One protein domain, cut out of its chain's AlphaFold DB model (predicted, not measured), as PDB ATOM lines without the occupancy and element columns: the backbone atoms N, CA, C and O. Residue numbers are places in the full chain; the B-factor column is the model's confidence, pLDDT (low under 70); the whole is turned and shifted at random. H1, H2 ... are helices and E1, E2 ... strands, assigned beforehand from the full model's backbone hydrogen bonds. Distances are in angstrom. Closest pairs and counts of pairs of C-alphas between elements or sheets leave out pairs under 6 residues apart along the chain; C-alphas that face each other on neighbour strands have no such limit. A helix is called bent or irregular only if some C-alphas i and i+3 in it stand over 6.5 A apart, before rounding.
ATOM      1  N   PHE A 179      46.438 -36.371 -13.211       96.88
ATOM      2  CA  PHE A 179      46.307 -35.567 -11.997       96.88
ATOM      3  C   PHE A 179      45.387 -34.354 -12.197       96.88
ATOM      4  O   PHE A 179      45.852 -33.243 -12.449       96.88
ATOM      5  N   PHE A 180      44.076 -34.547 -12.042       98.31
ATOM      6  CA  PHE A 180      43.116 -33.436 -12.056       98.31
ATOM      7  C   PHE A 180      43.053 -32.738 -10.694       98.31
ATOM      8  O   PHE A 180      43.116 -33.395  -9.657       98.31
ATOM      9  N   PHE A 181      42.941 -31.408 -10.677       98.44
ATOM     10  CA  PHE A 181      43.017 -30.647  -9.424       98.44
ATOM     11  C   PHE A 181      41.778 -29.810  -9.138       98.44
ATOM     12  O   PHE A 181      41.156 -29.981  -8.096       98.44
ATOM     13  N   ASP A 182      41.392 -28.915 -10.043       98.56
ATOM     14  CA  ASP A 182      40.221 -28.059  -9.857       98.56
ATOM     15  C   ASP A 182      39.474 -27.880 -11.175       98.56
ATOM     16  O   ASP A 182      39.995 -28.143 -12.259       98.56
ATOM     17  N   LEU A 183      38.220 -27.451 -11.081       98.75
ATOM     18  CA  LEU A 183      37.374 -27.235 -12.246       98.75
ATOM     19  C   LEU A 183      36.432 -26.059 -12.048       98.75
ATOM     20  O   LEU A 183      36.186 -25.635 -10.918       98.75
ATOM     21  N   ASP A 184      35.854 -25.587 -13.147       98.50
ATOM     22  CA  ASP A 184      34.636 -24.789 -13.122       98.50
ATOM     23  C   ASP A 184      33.625 -25.247 -14.177       98.50
ATOM     24  O   ASP A 184      33.987 -25.859 -15.187       98.50
ATOM     25  N   VAL A 185      32.347 -24.968 -13.927       98.12
ATOM     26  CA  VAL A 185      31.238 -25.341 -14.813       98.12
ATOM     27  C   VAL A 185      30.737 -24.093 -15.526       98.12
ATOM     28  O   VAL A 185      30.341 -23.113 -14.900       98.12
ATOM     29  N   LEU A 186      30.761 -24.126 -16.856       97.56
ATOM     30  CA  LEU A 186      30.272 -23.038 -17.691       97.56
ATOM     31  C   LEU A 186      28.734 -23.004 -17.693       97.56
ATOM     32  O   LEU A 186      28.099 -24.046 -17.506       97.56
ATOM     33  N   PRO A 187      28.106 -21.844 -17.969       95.00
ATOM     34  CA  PRO A 187      26.644 -21.729 -17.999       95.00
ATOM     35  C   PRO A 187      25.960 -22.722 -18.953       95.00
ATOM     36  O   PRO A 187      24.884 -23.238 -18.662       95.00
ATOM     37  N   ASP A 188      26.612 -23.049 -20.071       95.44
ATOM     38  CA  ASP A 188      26.123 -24.021 -21.054       95.44
ATOM     39  C   ASP A 188      26.334 -25.493 -20.641       95.44
ATOM     40  O   ASP A 188      25.847 -26.400 -21.313       95.44
ATOM     41  N   GLY A 189      26.978 -25.754 -19.500       96.81
ATOM     42  CA  GLY A 189      27.242 -27.090 -18.962       96.81
ATOM     43  C   GLY A 189      28.544 -27.729 -19.414       96.81
ATOM     44  O   GLY A 189      28.834 -28.848 -18.982       96.81
ATOM     45  N   ARG A 190      29.333 -27.049 -20.252       98.19
ATOM     46  CA  ARG A 190      30.723 -27.444 -20.485       98.19
ATOM     47  C   ARG A 190      31.534 -27.271 -19.204       98.19
ATOM     48  O   ARG A 190      31.198 -26.466 -18.338       98.19
ATOM     49  N   ILE A 191      32.605 -28.038 -19.078       98.69
ATOM     50  CA  ILE A 191      33.435 -28.079 -17.874       98.69
ATOM     51  C   ILE A 191      34.855 -27.713 -18.263       98.69
ATOM     52  O   ILE A 191      35.401 -28.272 -19.210       98.69
ATOM     53  N   VAL A 192      35.448 -26.783 -17.525       98.69
ATOM     54  CA  VAL A 192      36.870 -26.471 -17.638       98.69
ATOM     55  C   VAL A 192      37.583 -27.101 -16.457       98.69
ATOM     56  O   VAL A 192      37.192 -26.855 -15.322       98.69
ATOM     57  N   VAL A 193      38.611 -27.908 -16.702       98.75
ATOM     58  CA  VAL A 193      39.331 -28.643 -15.653       98.75
ATOM     59  C   VAL A 193      40.835 -28.500 -15.827       98.75
ATOM     60  O   VAL A 193      41.345 -28.523 -16.949       98.75
ATOM     61  N   SER A 194      41.544 -28.325 -14.716       98.75
ATOM     62  CA  SER A 194      43.000 -28.326 -14.691       98.75
ATOM     63  C   SER A 194      43.541 -29.739 -14.516       98.75
ATOM     64  O   SER A 194      43.094 -30.507 -13.660       98.75
ATOM     65  N   GLU A 195      44.557 -30.052 -15.309       98.38
ATOM     66  CA  GLU A 195      45.412 -31.214 -15.135       98.38
ATOM     67  C   GLU A 195      46.806 -30.720 -14.750       98.38
ATOM     68  O   GLU A 195      47.490 -30.066 -15.537       98.38
ATOM     69  N   VAL A 196      47.232 -31.021 -13.524       98.31
ATOM     70  CA  VAL A 196      48.497 -30.531 -12.949       98.31
ATOM     71  C   VAL A 196      49.690 -31.041 -13.748       98.31
ATOM     72  O   VAL A 196      50.702 -30.349 -13.867       98.31
ATOM     73  N   SER A 197      49.587 -32.268 -14.254       97.44
ATOM     74  CA  SER A 197      50.623 -32.933 -15.030       97.44
ATOM     75  C   SER A 197      50.031 -34.100 -15.808       97.44
ATOM     76  O   SER A 197      49.232 -34.860 -15.269       97.44
ATOM     77  N   THR A 198      50.512 -34.276 -17.033       96.44
ATOM     78  CA  THR A 198      50.228 -35.427 -17.905       96.44
ATOM     79  C   THR A 198      51.171 -36.618 -17.693       96.44
ATOM     80  O   THR A 198      50.997 -37.659 -18.320       96.44
ATOM     81  N   LYS A 199      52.190 -36.481 -16.832       95.56
ATOM     82  CA  LYS A 199      53.234 -37.502 -16.616       95.56
ATOM     83  C   LYS A 199      53.137 -38.183 -15.251       95.56
ATOM     84  O   LYS A 199      53.178 -39.403 -15.165       95.56
ATOM     85  N   TYR A 200      53.021 -37.384 -14.198       95.81
ATOM     86  CA  TYR A 200      53.002 -37.813 -12.802       95.81
ATOM     87  C   TYR A 200      51.630 -37.624 -12.171       95.81
ATOM     88  O   TYR A 200      51.084 -36.516 -12.199       95.81
ATOM     89  N   ALA A 201      51.121 -38.692 -11.559       95.44
ATOM     90  CA  ALA A 201      49.921 -38.646 -10.737       95.44
ATOM     91  C   ALA A 201      50.203 -38.007  -9.366       95.44
ATOM     92  O   ALA A 201      51.357 -37.816  -8.976       95.44
ATOM     93  N   LEU A 202      49.154 -37.707  -8.592       95.31
ATOM     94  CA  LEU A 202      49.284 -37.023  -7.294       95.31
ATOM     95  C   LEU A 202      50.252 -37.714  -6.312       95.31
ATOM     96  O   LEU A 202      50.982 -37.029  -5.599       95.31
ATOM     97  N   HIS A 203      50.304 -39.049  -6.270       93.31
ATOM     98  CA  HIS A 203      51.205 -39.763  -5.349       93.31
ATOM     99  C   HIS A 203      52.693 -39.590  -5.718       93.31
ATOM    100  O   HIS A 203      53.574 -39.792  -4.887       93.31
ATOM    101  N   GLU A 204      52.973 -39.146  -6.944       93.94
ATOM    102  CA  GLU A 204      54.301 -38.803  -7.446       93.94
ATOM    103  C   GLU A 204      54.513 -37.284  -7.529       93.94
ATOM    104  O   GLU A 204      55.418 -36.820  -8.221       93.94
ATOM    105  N   PHE A 205      53.704 -36.481  -6.827       92.94
ATOM    106  CA  PHE A 205      53.747 -35.017  -6.917       92.94
ATOM    107  C   PHE A 205      55.154 -34.435  -6.724       92.94
ATOM    108  O   PHE A 205      55.552 -33.530  -7.456       92.94
ATOM    109  N   THR A 206      55.955 -34.994  -5.812       92.69
ATOM    110  CA  THR A 206      57.348 -34.568  -5.610       92.69
ATOM    111  C   THR A 206      58.193 -34.720  -6.878       92.69
ATOM    112  O   THR A 206      58.992 -33.833  -7.169       92.69
ATOM    113  N   LYS A 207      57.999 -35.788  -7.670       94.44
ATOM    114  CA  LYS A 207      58.693 -35.957  -8.960       94.44
ATOM    115  C   LYS A 207      58.336 -34.819  -9.909       94.44
ATOM    116  O   LYS A 207      59.232 -34.231 -10.500       94.44
ATOM    117  N   ASN A 208      57.057 -34.456  -9.984       94.56
ATOM    118  CA  ASN A 208      56.579 -33.367 -10.835       94.56
ATOM    119  C   ASN A 208      57.208 -32.013 -10.458       94.56
ATOM    120  O   ASN A 208      57.743 -31.301 -11.307       94.56
ATOM    121  N   VAL A 209      57.214 -31.695  -9.160       92.62
ATOM    122  CA  VAL A 209      57.807 -30.459  -8.626       92.62
ATOM    123  C   VAL A 209      59.312 -30.398  -8.902       92.62
ATOM    124  O   VAL A 209      59.818 -29.361  -9.330       92.62
ATOM    125  N   VAL A 210      60.038 -31.492  -8.658       92.50
ATOM    126  CA  VAL A 210      61.502 -31.516  -8.792       92.50
ATOM    127  C   VAL A 210      61.943 -31.617 -10.249       92.50
ATOM    128  O   VAL A 210      62.975 -31.044 -10.590       92.50
ATOM    129  N   GLU A 211      61.184 -32.284 -11.118       94.12
ATOM    130  CA  GLU A 211      61.447 -32.320 -12.558       94.12
ATOM    131  C   GLU A 211      61.298 -30.920 -13.174       94.12
ATOM    132  O   GLU A 211      62.163 -30.475 -13.935       94.12
ATOM    133  N   GLY A 212      60.267 -30.174 -12.762       92.75
ATOM    134  CA  GLY A 212      60.081 -28.781 -13.166       92.75
ATOM    135  C   GLY A 212      59.811 -28.635 -14.663       92.75
ATOM    136  O   GLY A 212      60.324 -27.712 -15.289       92.75
ATOM    137  N   ARG A 213      59.051 -29.568 -15.250       94.31
ATOM    138  CA  ARG A 213      58.607 -29.508 -16.648       94.31
ATOM    139  C   ARG A 213      57.175 -28.958 -16.749       94.31
ATOM    140  O   ARG A 213      56.341 -29.279 -15.903       94.31
ATOM    141  N   PRO A 214      56.855 -28.186 -17.802       96.56
ATOM    142  CA  PRO A 214      55.518 -27.642 -18.028       96.56
ATOM    143  C   PRO A 214      54.570 -28.674 -18.662       96.56
ATOM    144  O   PRO A 214      54.199 -28.566 -19.826       96.56
ATOM    145  N   THR A 215      54.208 -29.724 -17.929       97.06
ATOM    146  CA  THR A 215      53.368 -30.822 -18.451       97.06
ATOM    147  C   THR A 215      51.879 -30.661 -18.150       97.06
ATOM    148  O   THR A 215      51.096 -31.543 -18.503       97.06
ATOM    149  N   GLY A 216      51.483 -29.581 -17.474       98.12
ATOM    150  CA  GLY A 216      50.103 -29.318 -17.095       98.12
ATOM    151  C   GLY A 216      49.260 -28.778 -18.246       98.12
ATOM    152  O   GLY A 216      49.760 -28.069 -19.128       98.12
ATOM    153  N   HIS A 217      47.967 -29.086 -18.199       98.12
ATOM    154  CA  HIS A 217      46.964 -28.688 -19.180       98.12
ATOM    155  C   HIS A 217      45.767 -27.997 -18.518       98.12
ATOM    156  O   HIS A 217      45.421 -28.247 -17.364       98.12
ATOM    157  N   LEU A 218      45.088 -27.164 -19.302       98.69
ATOM    158  CA  LEU A 218      43.717 -26.744 -19.067       98.69
ATOM    159  C   LEU A 218      42.837 -27.365 -20.150       98.69
ATOM    160  O   LEU A 218      43.060 -27.129 -21.339       98.69
ATOM    161  N   LEU A 219      41.837 -28.141 -19.751       98.44
ATOM    162  CA  LEU A 219      40.944 -28.850 -20.661       98.44
ATOM    163  C   LEU A 219      39.564 -28.201 -20.668       98.44
ATOM    164  O   LEU A 219      39.078 -27.770 -19.625       98.44
ATOM    165  N   LEU A 220      38.917 -28.188 -21.831       98.38
ATOM    166  CA  LEU A 220      37.496 -27.893 -21.990       98.38
ATOM    167  C   LEU A 220      36.774 -29.164 -22.424       98.38
ATOM    168  O   LEU A 220      37.121 -29.759 -23.441       98.38
ATOM    169  N   ILE A 221      35.755 -29.549 -21.667       98.50
ATOM    170  CA  ILE A 221      34.993 -30.781 -21.846       98.50
ATOM    171  C   ILE A 221      33.540 -30.418 -22.146       98.50
ATOM    172  O   ILE A 221      32.897 -29.692 -21.388       98.50
ATOM    173  N   ASP A 222      33.012 -30.955 -23.240       98.00
ATOM    174  CA  ASP A 222      31.596 -30.931 -23.588       98.00
ATOM    175  C   ASP A 222      30.989 -32.313 -23.294       98.00
ATOM    176  O   ASP A 222      31.173 -33.252 -24.082       98.00
ATOM    177  N   PRO A 223      30.282 -32.468 -22.159       96.56
ATOM    178  CA  PRO A 223      29.719 -33.755 -21.769       96.56
ATOM    179  C   PRO A 223      28.562 -34.203 -22.665       96.56
ATOM    180  O   PRO A 223      28.313 -35.401 -22.768       96.56
ATOM    181  N   VAL A 224      27.874 -33.273 -23.335       96.00
ATOM    182  CA  VAL A 224      26.736 -33.583 -24.214       96.00
ATOM    183  C   VAL A 224      27.241 -34.101 -25.553       96.00
ATOM    184  O   VAL A 224      26.796 -35.142 -26.030       96.00
ATOM    185  N   LYS A 225      28.215 -33.407 -26.151       97.06
ATOM    186  CA  LYS A 225      28.814 -33.816 -27.431       97.06
ATOM    187  C   LYS A 225      29.849 -34.926 -27.284       97.06
ATOM    188  O   LYS A 225      30.335 -35.414 -28.302       97.06
ATOM    189  N   ARG A 226      30.210 -35.288 -26.048       96.25
ATOM    190  CA  ARG A 226      31.305 -36.211 -25.719       96.25
ATOM    191  C   ARG A 226      32.607 -35.818 -26.420       96.25
ATOM    192  O   ARG A 226      33.280 -36.642 -27.035       96.25
ATOM    193  N   LYS A 227      32.942 -34.529 -26.351       96.56
ATOM    194  CA  LYS A 227      34.175 -33.968 -26.920       96.56
ATOM    195  C   LYS A 227      34.970 -33.257 -25.844       96.56
ATOM    196  O   LYS A 227      34.400 -32.685 -24.919       96.56
ATOM    197  N   TRP A 228      36.283 -33.261 -25.993       97.06
ATOM    198  CA  TRP A 228      37.185 -32.492 -25.154       97.06
ATOM    199  C   TRP A 228      38.274 -31.862 -26.023       97.06
ATOM    200  O   TRP A 228      38.550 -32.336 -27.124       97.06
ATOM    201  N   GLN A 229      38.863 -30.773 -25.541       96.31
ATOM    202  CA  GLN A 229      40.003 -30.118 -26.178       96.31
ATOM    203  C   GLN A 229      40.928 -29.516 -25.123       96.31
ATOM    204  O   GLN A 229      40.488 -29.146 -24.032       96.31
ATOM    205  N   VAL A 230      42.204 -29.370 -25.468       97.56
ATOM    206  CA  VAL A 230      43.166 -28.625 -24.653       97.56
ATOM    207  C   VAL A 230      43.001 -27.137 -24.962       97.56
ATOM    208  O   VAL A 230      43.217 -26.721 -26.097       97.56
ATOM    209  N   LEU A 231      42.600 -26.335 -23.972       97.75
ATOM    210  CA  LEU A 231      42.550 -24.872 -24.093       97.75
ATOM    211  C   LEU A 231      43.937 -24.247 -23.974       97.75
ATOM    212  O   LEU A 231      44.237 -23.265 -24.643       97.75
ATOM    213  N   MET A 232      44.770 -24.803 -23.099       98.19
ATOM    214  CA  MET A 232      46.144 -24.362 -22.903       98.19
ATOM    215  C   MET A 232      46.986 -25.543 -22.434       98.19
ATOM    216  O   MET A 232      46.571 -26.291 -21.548       98.19
ATOM    217  N   SER A 233      48.161 -25.707 -23.028       97.69
ATOM    218  CA  SER A 233      49.180 -26.667 -22.608       97.69
ATOM    219  C   SER A 233      50.437 -25.938 -22.147       97.69
ATOM    220  O   SER A 233      50.508 -24.708 -22.205       97.69
ATOM    221  N   GLY A 234      51.438 -26.682 -21.676       97.12
ATOM    222  CA  GLY A 234      52.707 -26.072 -21.296       97.12
ATOM    223  C   GLY A 234      52.638 -25.328 -19.962       97.12
ATOM    224  O   GLY A 234      53.337 -24.330 -19.789       97.12
ATOM    225  N   LEU A 235      51.802 -25.788 -19.027       97.75
ATOM    226  CA  LEU A 235      51.624 -25.155 -17.720       97.75
ATOM    227  C   LEU A 235      52.473 -25.846 -16.647       97.75
ATOM    228  O   LEU A 235      52.525 -27.074 -16.557       97.75
ATOM    229  N   TYR A 236      53.102 -25.057 -15.785       96.31
ATOM    230  CA  TYR A 236      53.837 -25.532 -14.618       96.31
ATOM    231  C   TYR A 236      52.891 -25.702 -13.427       96.31
ATOM    232  O   TYR A 236      52.613 -24.747 -12.700       96.31
ATOM    233  N   LEU A 237      52.440 -26.935 -13.187       96.69
ATOM    234  CA  LEU A 237      51.530 -27.274 -12.085       96.69
ATOM    235  C   LEU A 237      50.225 -26.456 -12.146       96.69
ATOM    236  O   LEU A 237      49.986 -25.567 -11.324       96.69
ATOM    237  N   ALA A 238      49.389 -26.739 -13.147       98.12
ATOM    238  CA  ALA A 238      48.079 -26.108 -13.309       98.12
ATOM    239  C   ALA A 238      47.132 -26.513 -12.164       98.12
ATOM    240  O   ALA A 238      46.796 -27.687 -12.040       98.12
ATOM    241  N   THR A 239      46.702 -25.564 -11.330       97.62
ATOM    242  CA  THR A 239      45.911 -25.837 -10.118       97.62
ATOM    243  C   THR A 239      44.510 -25.237 -10.175       97.62
ATOM    244  O   THR A 239      43.623 -25.848 -10.758       97.62
ATOM    245  N   GLY A 240      44.246 -24.098  -9.539       97.50
ATOM    246  CA  GLY A 240      42.889 -23.577  -9.352       97.50
ATOM    247  C   GLY A 240      42.256 -23.054 -10.633       97.50
ATOM    248  O   GLY A 240      42.911 -22.323 -11.365       97.50
ATOM    249  N   VAL A 241      40.976 -23.349 -10.864       98.56
ATOM    250  CA  VAL A 241      40.215 -22.897 -12.042       98.56
ATOM    251  C   VAL A 241      39.010 -22.086 -11.585       98.56
ATOM    252  O   VAL A 241      38.284 -22.514 -10.698       98.56
ATOM    253  N   GLN A 242      38.755 -20.924 -12.180       98.38
ATOM    254  CA  GLN A 242      37.584 -20.107 -11.851       98.38
ATOM    255  C   GLN A 242      37.091 -19.361 -13.082       98.38
ATOM    256  O   GLN A 242      37.849 -18.607 -13.684       98.38
ATOM    257  N   LEU A 243      35.816 -19.505 -13.433       97.94
ATOM    258  CA  LEU A 243      35.187 -18.688 -14.465       97.94
ATOM    259  C   LEU A 243      35.327 -17.209 -14.097       97.94
ATOM    260  O   LEU A 243      35.008 -16.795 -12.975       97.94
ATOM    261  N   HIS A 244      35.842 -16.420 -15.034       97.50
ATOM    262  CA  HIS A 244      35.984 -14.986 -14.857       97.50
ATOM    263  C   HIS A 244      34.611 -14.305 -14.972       97.50
ATOM    264  O   HIS A 244      33.697 -14.807 -15.625       97.50
ATOM    265  N   THR A 245      34.452 -13.129 -14.360       94.94
ATOM    266  CA  THR A 245      33.162 -12.413 -14.323       94.94
ATOM    267  C   THR A 245      32.672 -11.929 -15.690       94.94
ATOM    268  O   THR A 245      31.538 -11.485 -15.804       94.94
ATOM    269  N   ASP A 246      33.503 -12.006 -16.732       94.81
ATOM    270  CA  ASP A 246      33.111 -11.681 -18.109       94.81
ATOM    271  C   ASP A 246      32.347 -12.818 -18.809       94.81
ATOM    272  O   ASP A 246      31.840 -12.615 -19.910       94.81
ATOM    273  N   GLY A 247      32.308 -14.017 -18.213       94.69
ATOM    274  CA  GLY A 247      31.688 -15.212 -18.791       94.69
ATOM    275  C   GLY A 247      32.361 -15.736 -20.066       94.69
ATOM    276  O   GLY A 247      31.817 -16.624 -20.717       94.69
ATOM    277  N   ARG A 248      33.522 -15.192 -20.450       96.62
ATOM    278  CA  ARG A 248      34.230 -15.500 -21.709       96.62
ATOM    279  C   ARG A 248      35.649 -16.002 -21.487       96.62
ATOM    280  O   ARG A 248      36.264 -16.528 -22.411       96.62
ATOM    281  N   SER A 249      36.175 -15.852 -20.277       98.19
ATOM    282  CA  SER A 249      37.505 -16.315 -19.904       98.19
ATOM    283  C   SER A 249      37.490 -17.047 -18.570       98.19
ATOM    284  O   SER A 249      36.560 -16.926 -17.777       98.19
ATOM    285  N   VAL A 250      38.534 -17.822 -18.312       98.50
ATOM    286  CA  VAL A 250      38.764 -18.507 -17.040       98.50
ATOM    287  C   VAL A 250      40.073 -18.042 -16.436       98.50
ATOM    288  O   VAL A 250      41.032 -17.737 -17.144       98.50
ATOM    289  N   LEU A 251      40.104 -17.989 -15.114       98.75
ATOM    290  CA  LEU A 251      41.313 -17.817 -14.342       98.75
ATOM    291  C   LEU A 251      41.912 -19.178 -14.009       98.75
ATOM    292  O   LEU A 251      41.183 -20.087 -13.612       98.75
ATOM    293  N   LEU A 252      43.230 -19.288 -14.144       98.81
ATOM    294  CA  LEU A 252      43.991 -20.485 -13.813       98.81
ATOM    295  C   LEU A 252      45.175 -20.134 -12.908       98.81
ATOM    296  O   LEU A 252      46.024 -19.334 -13.291       98.81
ATOM    297  N   GLY A 253      45.268 -20.760 -11.738       98.38
ATOM    298  CA  GLY A 253      46.477 -20.734 -10.915       98.38
ATOM    299  C   GLY A 253      47.569 -21.615 -11.522       98.38
ATOM    300  O   GLY A 253      47.359 -22.807 -11.729       98.38
ATOM    301  N   GLU A 254      48.743 -21.051 -11.801       97.69
ATOM    302  CA  GLU A 254      49.929 -21.810 -12.208       97.69
ATOM    303  C   GLU A 254      50.928 -21.819 -11.048       97.69
ATOM    304  O   GLU A 254      51.717 -20.882 -10.860       97.69
ATOM    305  N   SER A 255      50.860 -22.871 -10.230       95.81
ATOM    306  CA  SER A 255      51.604 -22.952  -8.971       95.81
ATOM    307  C   SER A 255      53.104 -22.891  -9.202       95.81
ATOM    308  O   SER A 255      53.798 -22.130  -8.531       95.81
ATOM    309  N   GLY A 256      53.593 -23.631 -10.198       93.50
ATOM    310  CA  GLY A 256      55.013 -23.731 -10.517       93.50
ATOM    311  C   GLY A 256      55.615 -22.457 -11.108       93.50
ATOM    312  O   GLY A 256      56.823 -22.411 -11.288       93.50
ATOM    313  N   MET A 257      54.808 -21.423 -11.375       94.50
ATOM    314  CA  MET A 257      55.268 -20.096 -11.803       94.50
ATOM    315  C   MET A 257      54.746 -18.955 -10.920       94.50
ATOM    316  O   MET A 257      54.927 -17.787 -11.257       94.50
ATOM    317  N   SER A 258      54.140 -19.263  -9.765       95.12
ATOM    318  CA  SER A 258      53.643 -18.266  -8.799       95.12
ATOM    319  C   SER A 258      52.760 -17.179  -9.436       95.12
ATOM    320  O   SER A 258      52.889 -15.997  -9.113       95.12
ATOM    321  N   ARG A 259      51.890 -17.542 -10.381       96.56
ATOM    322  CA  ARG A 259      51.058 -16.572 -11.111       96.56
ATOM    323  C   ARG A 259      49.664 -17.103 -11.396       96.56
ATOM    324  O   ARG A 259      49.399 -18.295 -11.269       96.56
ATOM    325  N   VAL A 260      48.787 -16.195 -11.809       98.50
ATOM    326  CA  VAL A 260      47.449 -16.519 -12.304       98.50
ATOM    327  C   VAL A 260      47.371 -16.115 -13.769       98.50
ATOM    328  O   VAL A 260      47.818 -15.035 -14.149       98.50
ATOM    329  N   TRP A 261      46.805 -16.983 -14.593       98.56
ATOM    330  CA  TRP A 261      46.463 -16.711 -15.981       98.56
ATOM    331  C   TRP A 261      45.001 -16.311 -16.104       98.56
ATOM    332  O   TRP A 261      44.166 -16.807 -15.357       98.56
ATOM    333  N   ARG A 262      44.687 -15.477 -17.093       98.50
ATOM    334  CA  ARG A 262      43.353 -15.322 -17.675       98.50
ATOM    335  C   ARG A 262      43.392 -15.874 -19.092       98.50
ATOM    336  O   ARG A 262      44.174 -15.390 -19.907       98.50
ATOM    337  N   ILE A 263      42.562 -16.871 -19.368       98.69
ATOM    338  CA  ILE A 263      42.577 -17.665 -20.601       98.69
ATOM    339  C   ILE A 263      41.207 -17.548 -21.261       98.69
ATOM    340  O   ILE A 263      40.188 -17.794 -20.614       98.69
ATOM    341  N   ALA A 264      41.163 -17.146 -22.528       98.06
ATOM    342  CA  ALA A 264      39.917 -17.016 -23.269       98.06
ATOM    343  C   ALA A 264      39.345 -18.393 -23.643       98.06
ATOM    344  O   ALA A 264      40.066 -19.281 -24.098       98.06
ATOM    345  N   LEU A 265      38.035 -18.576 -23.463       97.44
ATOM    346  CA  LEU A 265      37.348 -19.849 -23.722       97.44
ATOM    347  C   LEU A 265      37.204 -20.174 -25.215       97.44
ATOM    348  O   LEU A 265      36.973 -21.328 -25.571       97.44
ATOM    349  N   ASP A 266      37.318 -19.165 -26.075       94.69
ATOM    350  CA  ASP A 266      37.314 -19.296 -27.535       94.69
ATOM    351  C   ASP A 266      38.707 -19.599 -28.116       94.69
ATOM    352  O   ASP A 266      38.845 -19.755 -29.326       94.69
ATOM    353  N   GLY A 267      39.738 -19.692 -27.267       92.25
ATOM    354  CA  GLY A 267      41.117 -19.934 -27.686       92.25
ATOM    355  C   GLY A 267      41.839 -18.700 -28.236       92.25
ATOM    356  O   GLY A 267      42.959 -18.834 -28.719       92.25
ATOM    357  N   SER A 268      41.251 -17.502 -28.143       94.06
ATOM    358  CA  SER A 268      41.859 -16.261 -28.657       94.06
ATOM    359  C   SER A 268      43.145 -15.843 -27.934       94.06
ATOM    360  O   SER A 268      43.915 -15.042 -28.463       94.06
ATOM    361  N   GLY A 269      43.419 -16.396 -26.749       95.12
ATOM    362  CA  GLY A 269      44.716 -16.272 -26.096       95.12
ATOM    363  C   GLY A 269      44.663 -16.351 -24.576       95.12
ATOM    364  O   GLY A 269      43.622 -16.588 -23.958       95.12
ATOM    365  N   ALA A 270      45.827 -16.126 -23.970       97.69
ATOM    366  CA  ALA A 270      46.013 -16.075 -22.530       97.69
ATOM    367  C   ALA A 270      46.890 -14.880 -22.143       97.69
ATOM    368  O   ALA A 270      47.797 -14.488 -22.875       97.69
ATOM    369  N   SER A 271      46.631 -14.303 -20.975       97.81
ATOM    370  CA  SER A 271      47.420 -13.203 -20.412       97.81
ATOM    371  C   SER A 271      47.567 -13.370 -18.906       97.81
ATOM    372  O   SER A 271      46.716 -13.976 -18.254       97.81
ATOM    373  N   GLN A 272      48.655 -12.859 -18.335       97.62
ATOM    374  CA  GLN A 272      48.823 -12.899 -16.887       97.62
ATOM    375  C   GLN A 272      47.767 -12.017 -16.213       97.62
ATOM    376  O   GLN A 272      47.585 -10.852 -16.569       97.62
ATOM    377  N   PHE A 273      47.089 -12.570 -15.214       97.56
ATOM    378  CA  PHE A 273      46.089 -11.878 -14.422       97.56
ATOM    379  C   PHE A 273      46.694 -11.395 -13.105       97.56
ATOM    380  O   PHE A 273      46.889 -12.163 -12.162       97.56
ATOM    381  N   GLY A 274      46.981 -10.096 -13.040       95.06
ATOM    382  CA  GLY A 274      47.576  -9.476 -11.861       95.06
ATOM    383  C   GLY A 274      49.090  -9.714 -11.736       95.06
ATOM    384  O   GLY A 274      49.756 -10.094 -12.703       95.06
ATOM    385  N   PRO A 275      49.668  -9.410 -10.564       94.00
ATOM    386  CA  PRO A 275      51.104  -9.534 -10.318       94.00
ATOM    387  C   PRO A 275      51.545 -10.990 -10.097       94.00
ATOM    388  O   PRO A 275      50.730 -11.873  -9.830       94.00
ATOM    389  N   ILE A 276      52.861 -11.215 -10.119       94.50
ATOM    390  CA  ILE A 276      53.465 -12.428  -9.546       94.50
ATOM    391  C   ILE A 276      53.143 -12.477  -8.049       94.50
ATOM    392  O   ILE A 276      53.237 -11.466  -7.347       94.50
ATOM    393  N   LEU A 277      52.745 -13.652  -7.573       94.31
ATOM    394  CA  LEU A 277      52.286 -13.878  -6.211       94.31
ATOM    395  C   LEU A 277      53.456 -14.194  -5.266       94.31
ATOM    396  O   LEU A 277      54.437 -14.818  -5.683       94.31
ATOM    397  N   PRO A 278      53.360 -13.813  -3.977       93.50
ATOM    398  CA  PRO A 278      54.350 -14.134  -2.947       93.50
ATOM    399  C   PRO A 278      54.248 -15.594  -2.466       93.50
ATOM    400  O   PRO A 278      54.372 -15.881  -1.274       93.50
ATOM    401  N   GLY A 279      53.990 -16.527  -3.383       93.12
ATOM    402  CA  GLY A 279      53.766 -17.930  -3.074       93.12
ATOM    403  C   GLY A 279      53.177 -18.726  -4.231       93.12
ATOM    404  O   GLY A 279      52.838 -18.179  -5.282       93.12
ATOM    405  N   HIS A 280      53.045 -20.036  -4.025       93.75
ATOM    406  CA  HIS A 280      52.447 -20.938  -5.008       93.75
ATOM    407  C   HIS A 280      50.918 -20.921  -4.886       93.75
ATOM    408  O   HIS A 280      50.408 -21.422  -3.880       93.75
ATOM    409  N   PRO A 281      50.181 -20.362  -5.866       95.88
ATOM    410  CA  PRO A 281      48.723 -20.368  -5.832       95.88
ATOM    411  C   PRO A 281      48.187 -21.796  -5.856       95.88
ATOM    412  O   PRO A 281      48.764 -22.649  -6.525       95.88
ATOM    413  N   THR A 282      47.077 -22.047  -5.173       94.25
ATOM    414  CA  THR A 282      46.290 -23.274  -5.348       94.25
ATOM    415  C   THR A 282      44.957 -22.944  -5.997       94.25
ATOM    416  O   THR A 282      44.909 -22.659  -7.187       94.25
ATOM    417  N   ASN A 283      43.870 -22.957  -5.234       95.44
ATOM    418  CA  ASN A 283      42.523 -22.731  -5.727       95.44
ATOM    419  C   ASN A 283      42.331 -21.253  -6.111       95.44
ATOM    420  O   ASN A 283      42.971 -20.359  -5.570       95.44
ATOM    421  N   VAL A 284      41.408 -20.973  -7.027       97.38
ATOM    422  CA  VAL A 284      40.971 -19.603  -7.330       97.38
ATOM    423  C   VAL A 284      39.473 -19.560  -7.095       97.38
ATOM    424  O   VAL A 284      38.756 -20.414  -7.608       97.38
ATOM    425  N   ARG A 285      38.978 -18.632  -6.274       96.50
ATOM    426  CA  ARG A 285      37.542 -18.533  -5.970       96.50
ATOM    427  C   ARG A 285      37.063 -17.102  -6.091       96.50
ATOM    428  O   ARG A 285      37.728 -16.191  -5.607       96.50
ATOM    429  N   ALA A 286      35.912 -16.896  -6.722       95.56
ATOM    430  CA  ALA A 286      35.276 -15.585  -6.735       95.56
ATOM    431  C   ALA A 286      34.980 -15.122  -5.298       95.56
ATOM    432  O   ALA A 286      34.522 -15.899  -4.457       95.56
ATOM    433  N   SER A 287      35.262 -13.854  -5.010       94.38
ATOM    434  CA  SER A 287      34.964 -13.244  -3.718       94.38
ATOM    435  C   SER A 287      33.620 -12.515  -3.779       94.38
ATOM    436  O   SER A 287      33.422 -11.706  -4.689       94.38
ATOM    437  N   PRO A 288      32.732 -12.678  -2.779       90.62
ATOM    438  CA  PRO A 288      31.513 -11.871  -2.667       90.62
ATOM    439  C   PRO A 288      31.784 -10.361  -2.565       90.62
ATOM    440  O   PRO A 288      30.907  -9.551  -2.834       90.62
ATOM    441  N   ARG A 289      33.010  -9.970  -2.188       91.75
ATOM    442  CA  ARG A 289      33.451  -8.568  -2.086       91.75
ATOM    443  C   ARG A 289      33.972  -8.000  -3.413       91.75
ATOM    444  O   ARG A 289      34.522  -6.902  -3.421       91.75
ATOM    445  N   GLY A 290      33.850  -8.754  -4.502       92.25
ATOM    446  CA  GLY A 290      34.526  -8.483  -5.765       92.25
ATOM    447  C   GLY A 290      35.960  -9.022  -5.782       92.25
ATOM    448  O   GLY A 290      36.611  -9.180  -4.746       92.25
ATOM    449  N   GLY A 291      36.456  -9.323  -6.983       95.00
ATOM    450  CA  GLY A 291      37.760  -9.956  -7.180       95.00
ATOM    451  C   GLY A 291      37.771 -11.441  -6.805       95.00
ATOM    452  O   GLY A 291      36.742 -12.118  -6.846       95.00
ATOM    453  N   TYR A 292      38.954 -11.950  -6.456       96.50
ATOM    454  CA  TYR A 292      39.201 -13.381  -6.288       96.50
ATOM    455  C   TYR A 292      40.066 -13.670  -5.061       96.50
ATOM    456  O   TYR A 292      41.031 -12.958  -4.788       96.50
ATOM    457  N   TRP A 293      39.735 -14.746  -4.355       95.56
ATOM    458  CA  TRP A 293      40.580 -15.359  -3.342       95.56
ATOM    459  C   TRP A 293      41.510 -16.378  -3.990       95.56
ATOM    460  O   TRP A 293      41.062 -17.239  -4.749       95.56
ATOM    461  N   VAL A 294      42.798 -16.276  -3.666       95.75
ATOM    462  CA  VAL A 294      43.847 -17.189  -4.128       95.75
ATOM    463  C   VAL A 294      44.686 -17.581  -2.908       95.75
ATOM    464  O   VAL A 294      45.499 -16.769  -2.456       95.75
ATOM    465  N   PRO A 295      44.473 -18.771  -2.316       94.31
ATOM    466  CA  PRO A 295      45.326 -19.270  -1.252       94.31
ATOM    467  C   PRO A 295      46.696 -19.654  -1.816       94.31
ATOM    468  O   PRO A 295      46.831 -20.011  -2.989       94.31
ATOM    469  N   MET A 296      47.712 -19.592  -0.958       91.75
ATOM    470  CA  MET A 296      49.081 -19.973  -1.293       91.75
ATOM    471  C   MET A 296      49.552 -21.062  -0.334       91.75
ATOM    472  O   MET A 296      49.418 -20.906   0.877       91.75
ATOM    473  N   THR A 297      50.104 -22.157  -0.857       87.62
ATOM    474  CA  THR A 297      50.580 -23.289  -0.031       87.62
ATOM    475  C   THR A 297      51.997 -23.121   0.483       87.62
ATOM    476  O   THR A 297      52.372 -23.728   1.479       87.62
ATOM    477  N   VAL A 298      52.797 -22.306  -0.199       85.69
ATOM    478  CA  VAL A 298      54.186 -22.033   0.163       85.69
ATOM    479  C   VAL A 298      54.412 -20.541   0.028       85.69
ATOM    480  O   VAL A 298      54.067 -19.968  -1.005       85.69
ATOM    481  N   SER A 299      54.989 -19.921   1.056       86.81
ATOM    482  CA  SER A 299      55.429 -18.527   0.984       86.81
ATOM    483  C   SER A 299      56.697 -18.429   0.142       86.81
ATOM    484  O   SER A 299      57.630 -19.209   0.328       86.81
ATOM    485  N   ARG A 300      56.737 -17.466  -0.780       90.00
ATOM    486  CA  ARG A 300      57.875 -17.231  -1.670       90.00
ATOM    487  C   ARG A 300      58.112 -15.731  -1.821       90.00
ATOM    488  O   ARG A 300      57.380 -15.043  -2.527       90.00
ATOM    489  N   HIS A 301      59.144 -15.216  -1.163       85.56
ATOM    490  CA  HIS A 301      59.520 -13.797  -1.195       85.56
ATOM    491  C   HIS A 301      61.042 -13.641  -1.119       85.56
ATOM    492  O   HIS A 301      61.748 -14.594  -0.801       85.56
ATOM    493  N   LYS A 302      61.573 -12.439  -1.386       82.69
ATOM    494  CA  LYS A 302      63.035 -12.205  -1.454       82.69
ATOM    495  C   LYS A 302      63.832 -12.766  -0.263       82.69
ATOM    496  O   LYS A 302      64.899 -13.325  -0.471       82.69
ATOM    497  N   SER A 303      63.318 -12.620   0.957       82.31
ATOM    498  CA  SER A 303      63.985 -13.090   2.185       82.31
ATOM    499  C   SER A 303      63.818 -14.587   2.480       82.31
ATOM    500  O   SER A 303      64.443 -15.086   3.406       82.31
ATOM    501  N   ALA A 304      62.967 -15.292   1.734       80.81
ATOM    502  CA  ALA A 304      62.717 -16.723   1.879       80.81
ATOM    503  C   ALA A 304      62.497 -17.337   0.480       80.81
ATOM    504  O   ALA A 304      61.352 -17.568   0.073       80.81
ATOM    505  N   PRO A 305      63.579 -17.517  -0.305       80.19
ATOM    506  CA  PRO A 305      63.489 -18.157  -1.611       80.19
ATOM    507  C   PRO A 305      63.092 -19.628  -1.455       80.19
ATOM    508  O   PRO A 305      63.523 -20.313  -0.526       80.19
ATOM    509  N   HIS A 306      62.288 -20.133  -2.386       84.50
ATOM    510  CA  HIS A 306      61.929 -21.542  -2.430       84.50
ATOM    511  C   HIS A 306      63.107 -22.376  -2.957       84.50
ATOM    512  O   HIS A 306      63.935 -21.888  -3.722       84.50
ATOM    513  N   MET A 307      63.162 -23.671  -2.631       83.31
ATOM    514  CA  MET A 307      64.196 -24.583  -3.151       83.31
ATOM    515  C   MET A 307      64.335 -24.498  -4.682       83.31
ATOM    516  O   MET A 307      65.442 -24.511  -5.220       83.31
ATOM    517  N   LEU A 308      63.210 -24.376  -5.388       85.38
ATOM    518  CA  LEU A 308      63.198 -24.270  -6.847       85.38
ATOM    519  C   LEU A 308      63.787 -22.950  -7.371       85.38
ATOM    520  O   LEU A 308      64.304 -22.942  -8.484       85.38
ATOM    521  N   ASP A 309      63.793 -21.871  -6.582       86.44
ATOM    522  CA  ASP A 309      64.478 -20.620  -6.944       86.44
ATOM    523  C   ASP A 309      65.995 -20.801  -7.014       86.44
ATOM    524  O   ASP A 309      66.677 -20.205  -7.847       86.44
ATOM    525  N   LEU A 310      66.522 -21.647  -6.128       86.56
ATOM    526  CA  LEU A 310      67.951 -21.901  -5.999       86.56
ATOM    527  C   LEU A 310      68.414 -22.987  -6.978       86.56
ATOM    528  O   LEU A 310      69.460 -22.855  -7.616       86.56
ATOM    529  N   LEU A 311      67.627 -24.058  -7.112       89.44
ATOM    530  CA  LEU A 311      68.015 -25.273  -7.832       89.44
ATOM    531  C   LEU A 311      67.437 -25.384  -9.250       89.44
ATOM    532  O   LEU A 311      67.852 -26.270  -9.999       89.44
ATOM    533  N   GLY A 312      66.510 -24.506  -9.652       89.00
ATOM    534  CA  GLY A 312      65.861 -24.547 -10.972       89.00
ATOM    535  C   GLY A 312      66.856 -24.569 -12.136       89.00
ATOM    536  O   GLY A 312      66.709 -25.362 -13.066       89.00
ATOM    537  N   ARG A 313      67.961 -23.825 -12.013       91.88
ATOM    538  CA  ARG A 313      69.027 -23.764 -13.029       91.88
ATOM    539  C   ARG A 313      69.963 -24.983 -13.076       91.88
ATOM    540  O   ARG A 313      70.818 -25.064 -13.948       91.88
ATOM    541  N   TRP A 314      69.842 -25.922 -12.132       92.12
ATOM    542  CA  TRP A 314      70.769 -27.051 -11.974       92.12
ATOM    543  C   TRP A 314      70.062 -28.413 -12.108       92.12
ATOM    544  O   TRP A 314      69.897 -29.122 -11.110       92.12
ATOM    545  N   PRO A 315      69.661 -28.830 -13.324       92.38
ATOM    546  CA  PRO A 315      68.930 -30.083 -13.536       92.38
ATOM    547  C   PRO A 315      69.623 -31.327 -12.976       92.38
ATOM    548  O   PRO A 315      69.008 -32.111 -12.257       92.38
ATOM    549  N   LYS A 316      70.930 -31.478 -13.238       89.56
ATOM    550  CA  LYS A 316      71.720 -32.626 -12.760       89.56
ATOM    551  C   LYS A 316      71.788 -32.684 -11.234       89.56
ATOM    552  O   LYS A 316      71.702 -33.761 -10.652       89.56
ATOM    553  N   LEU A 317      71.902 -31.525 -10.581       88.69
ATOM    554  CA  LEU A 317      71.912 -31.441  -9.123       88.69
ATOM    555  C   LEU A 317      70.553 -31.848  -8.542       88.69
ATOM    556  O   LEU A 317      70.513 -32.665  -7.629       88.69
ATOM    557  N   ARG A 318      69.442 -31.353  -9.111       91.81
ATOM    558  CA  ARG A 318      68.088 -31.778  -8.711       91.81
ATOM    559  C   ARG A 318      67.870 -33.274  -8.904       91.81
ATOM    560  O   ARG A 318      67.339 -33.919  -8.005       91.81
ATOM    561  N   ALA A 319      68.319 -33.830 -10.030       89.69
ATOM    562  CA  ALA A 319      68.225 -35.261 -10.300       89.69
ATOM    563  C   ALA A 319      68.958 -36.092  -9.235       89.69
ATOM    564  O   ALA A 319      68.395 -37.065  -8.739       89.69
ATOM    565  N   ASN A 320      70.174 -35.691  -8.851       86.38
ATOM    566  CA  ASN A 320      70.967 -36.396  -7.842       86.38
ATOM    567  C   ASN A 320      70.399 -36.238  -6.423       86.38
ATOM    568  O   ASN A 320      70.306 -37.225  -5.700       86.38
ATOM    569  N   ILE A 321      69.954 -35.034  -6.038       86.19
ATOM    570  CA  ILE A 321      69.274 -34.811  -4.747       86.19
ATOM    571  C   ILE A 321      68.022 -35.688  -4.653       86.19
ATOM    572  O   ILE A 321      67.790 -36.329  -3.627       86.19
ATOM    573  N   PHE A 322      67.230 -35.749  -5.731       88.44
ATOM    574  CA  PHE A 322      66.030 -36.573  -5.764       88.44
ATOM    575  C   PHE A 322      66.358 -38.053  -5.564       88.44
ATOM    576  O   PHE A 322      65.762 -38.670  -4.682       88.44
ATOM    577  N   LYS A 323      67.334 -38.594  -6.308       85.62
ATOM    578  CA  LYS A 323      67.755 -39.999  -6.187       85.62
ATOM    579  C   LYS A 323      68.099 -40.373  -4.744       85.62
ATOM    580  O   LYS A 323      67.464 -41.270  -4.192       85.62
ATOM    581  N   VAL A 324      68.996 -39.610  -4.113       80.62
ATOM    582  CA  VAL A 324      69.436 -39.843  -2.725       80.62
ATOM    583  C   VAL A 324      68.264 -39.760  -1.744       80.62
ATOM    584  O   VAL A 324      68.145 -40.578  -0.838       80.62
ATOM    585  N   SER A 325      67.351 -38.802  -1.930       78.06
ATOM    586  CA  SER A 325      66.167 -38.693  -1.067       78.06
ATOM    587  C   SER A 325      65.173 -39.846  -1.259       78.06
ATOM    588  O   SER A 325      64.470 -40.222  -0.320       78.06
ATOM    589  N   SER A 326      65.108 -40.413  -2.466       76.44
ATOM    590  CA  SER A 326      64.173 -41.482  -2.824       76.44
ATOM    591  C   SER A 326      64.665 -42.878  -2.453       76.44
ATOM    592  O   SER A 326      63.833 -43.730  -2.178       76.44
ATOM    593  N   SER A 327      65.982 -43.101  -2.388       63.44
ATOM    594  CA  SER A 327      66.576 -44.378  -1.963       63.44
ATOM    595  C   SER A 327      66.552 -44.590  -0.444       63.44
ATOM    596  O   SER A 327      66.811 -45.692   0.027       63.44
ATOM    597  N   SER A 328      66.233 -43.543   0.322       54.03
ATOM    598  CA  SER A 328      66.147 -43.566   1.790       54.03
ATOM    599  C   SER A 328      64.764 -43.935   2.358       54.03
ATOM    600  O   SER A 328      64.579 -43.877   3.574       54.03
TER     601      SER A 328
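Overview. This is residues 179 to 328 of the 329 residues of the protein "Adipocyte plasma membrane-associated protein" of Mesocestoides corti (UniProt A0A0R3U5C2). Two strongly twisted sheets of four strands each lie face to face as a sandwich, with the hairpin of E9 and E10 on the far side of the second sheet from the first. H1, H2 and H3 gather beyond one end of the strands. The printed part has 150 residues, with ten named strands and three named helices in the order E1 E2 H1 E3 E4 E5 E6 E7 E8 E9 E10 H2 H3. The sheets are antiparallel, in the orders E1 E2 E3 E4, E5 E6 E7 E8 and E9 E10. The class is mixed, helices and strands; the whole is compact, with a radius of gyration of the C-alphas of 16.3 A and spans of 50 by 36 by 24 A.

Arrangement. The first sheet holds E1, residues 180 to 185, E2, 191 to 195, E3, 216 to 222, and E4, 227 to 235. Across its neighbours, N 184 and O 192 are 2.9 A apart, N 193 and O 219 3.0 A, and N 218 and O 232 2.8 A, within hydrogen-bond range. E5, residues 238 to 243, E6, 249 to 254, E7, 259 to 264, and E8, 270 to 272, form a meander, each strand the antiparallel neighbour of the one before. Here N 242 and O 251 are 2.9 A apart, N 252 and O 261 2.9 A, and N 262 and O 271 2.8 A. The two sheets make the sandwich, two sheets face to face, with strands at 21 degrees; the closest C-alphas of E1 and E5, Leu 183 and Val 241, are 5.2 A apart. E9, residues 279 to 281, and E10, 296 to 299, form a hairpin, with N 297 and O 280 3.1 A apart; the closest C-alphas of E6 and E9, Gly 253 and Pro 281, are 5.6 A apart. H1, residues 202 to 211, touches H3, residues 315 to 327, at an only just steep tilt of 36 degrees, opposite ways; their closest C-alphas are Val 210 and Arg 318, 6.6 A. H2, residues 307 to 311, is close but not clearly touching to H1, Val 210 to Leu 308, 7.7 A between C-alphas. Every O i to N i+4 pair is within range in H2 and H3, and 4 of 6 in H1.

Along the chain. E1 begins at C-alpha 180, (43.116, -33.436, -12.056). E4 is 21.6 A long, E3 19.7 A and E7 16.5 A. H1, 14.1 A, is irregular: C-alphas 203 and 206 are 8.0 A apart. H3, 18.5 A, ends at C-alpha 327, (66.576, -44.378, -1.963).

Size, cuts and confidence. The C-alphas farthest apart, Lys 225 and Ser 303, are 50.4 A apart. The printed part has no cut. The link E9 to E10 is long, 14 residues, within which residues 285 to 286 pair antiparallel with 292 to 293. Mean pLDDT of the printed part is 93.8; residues 327 to 328 are under 70.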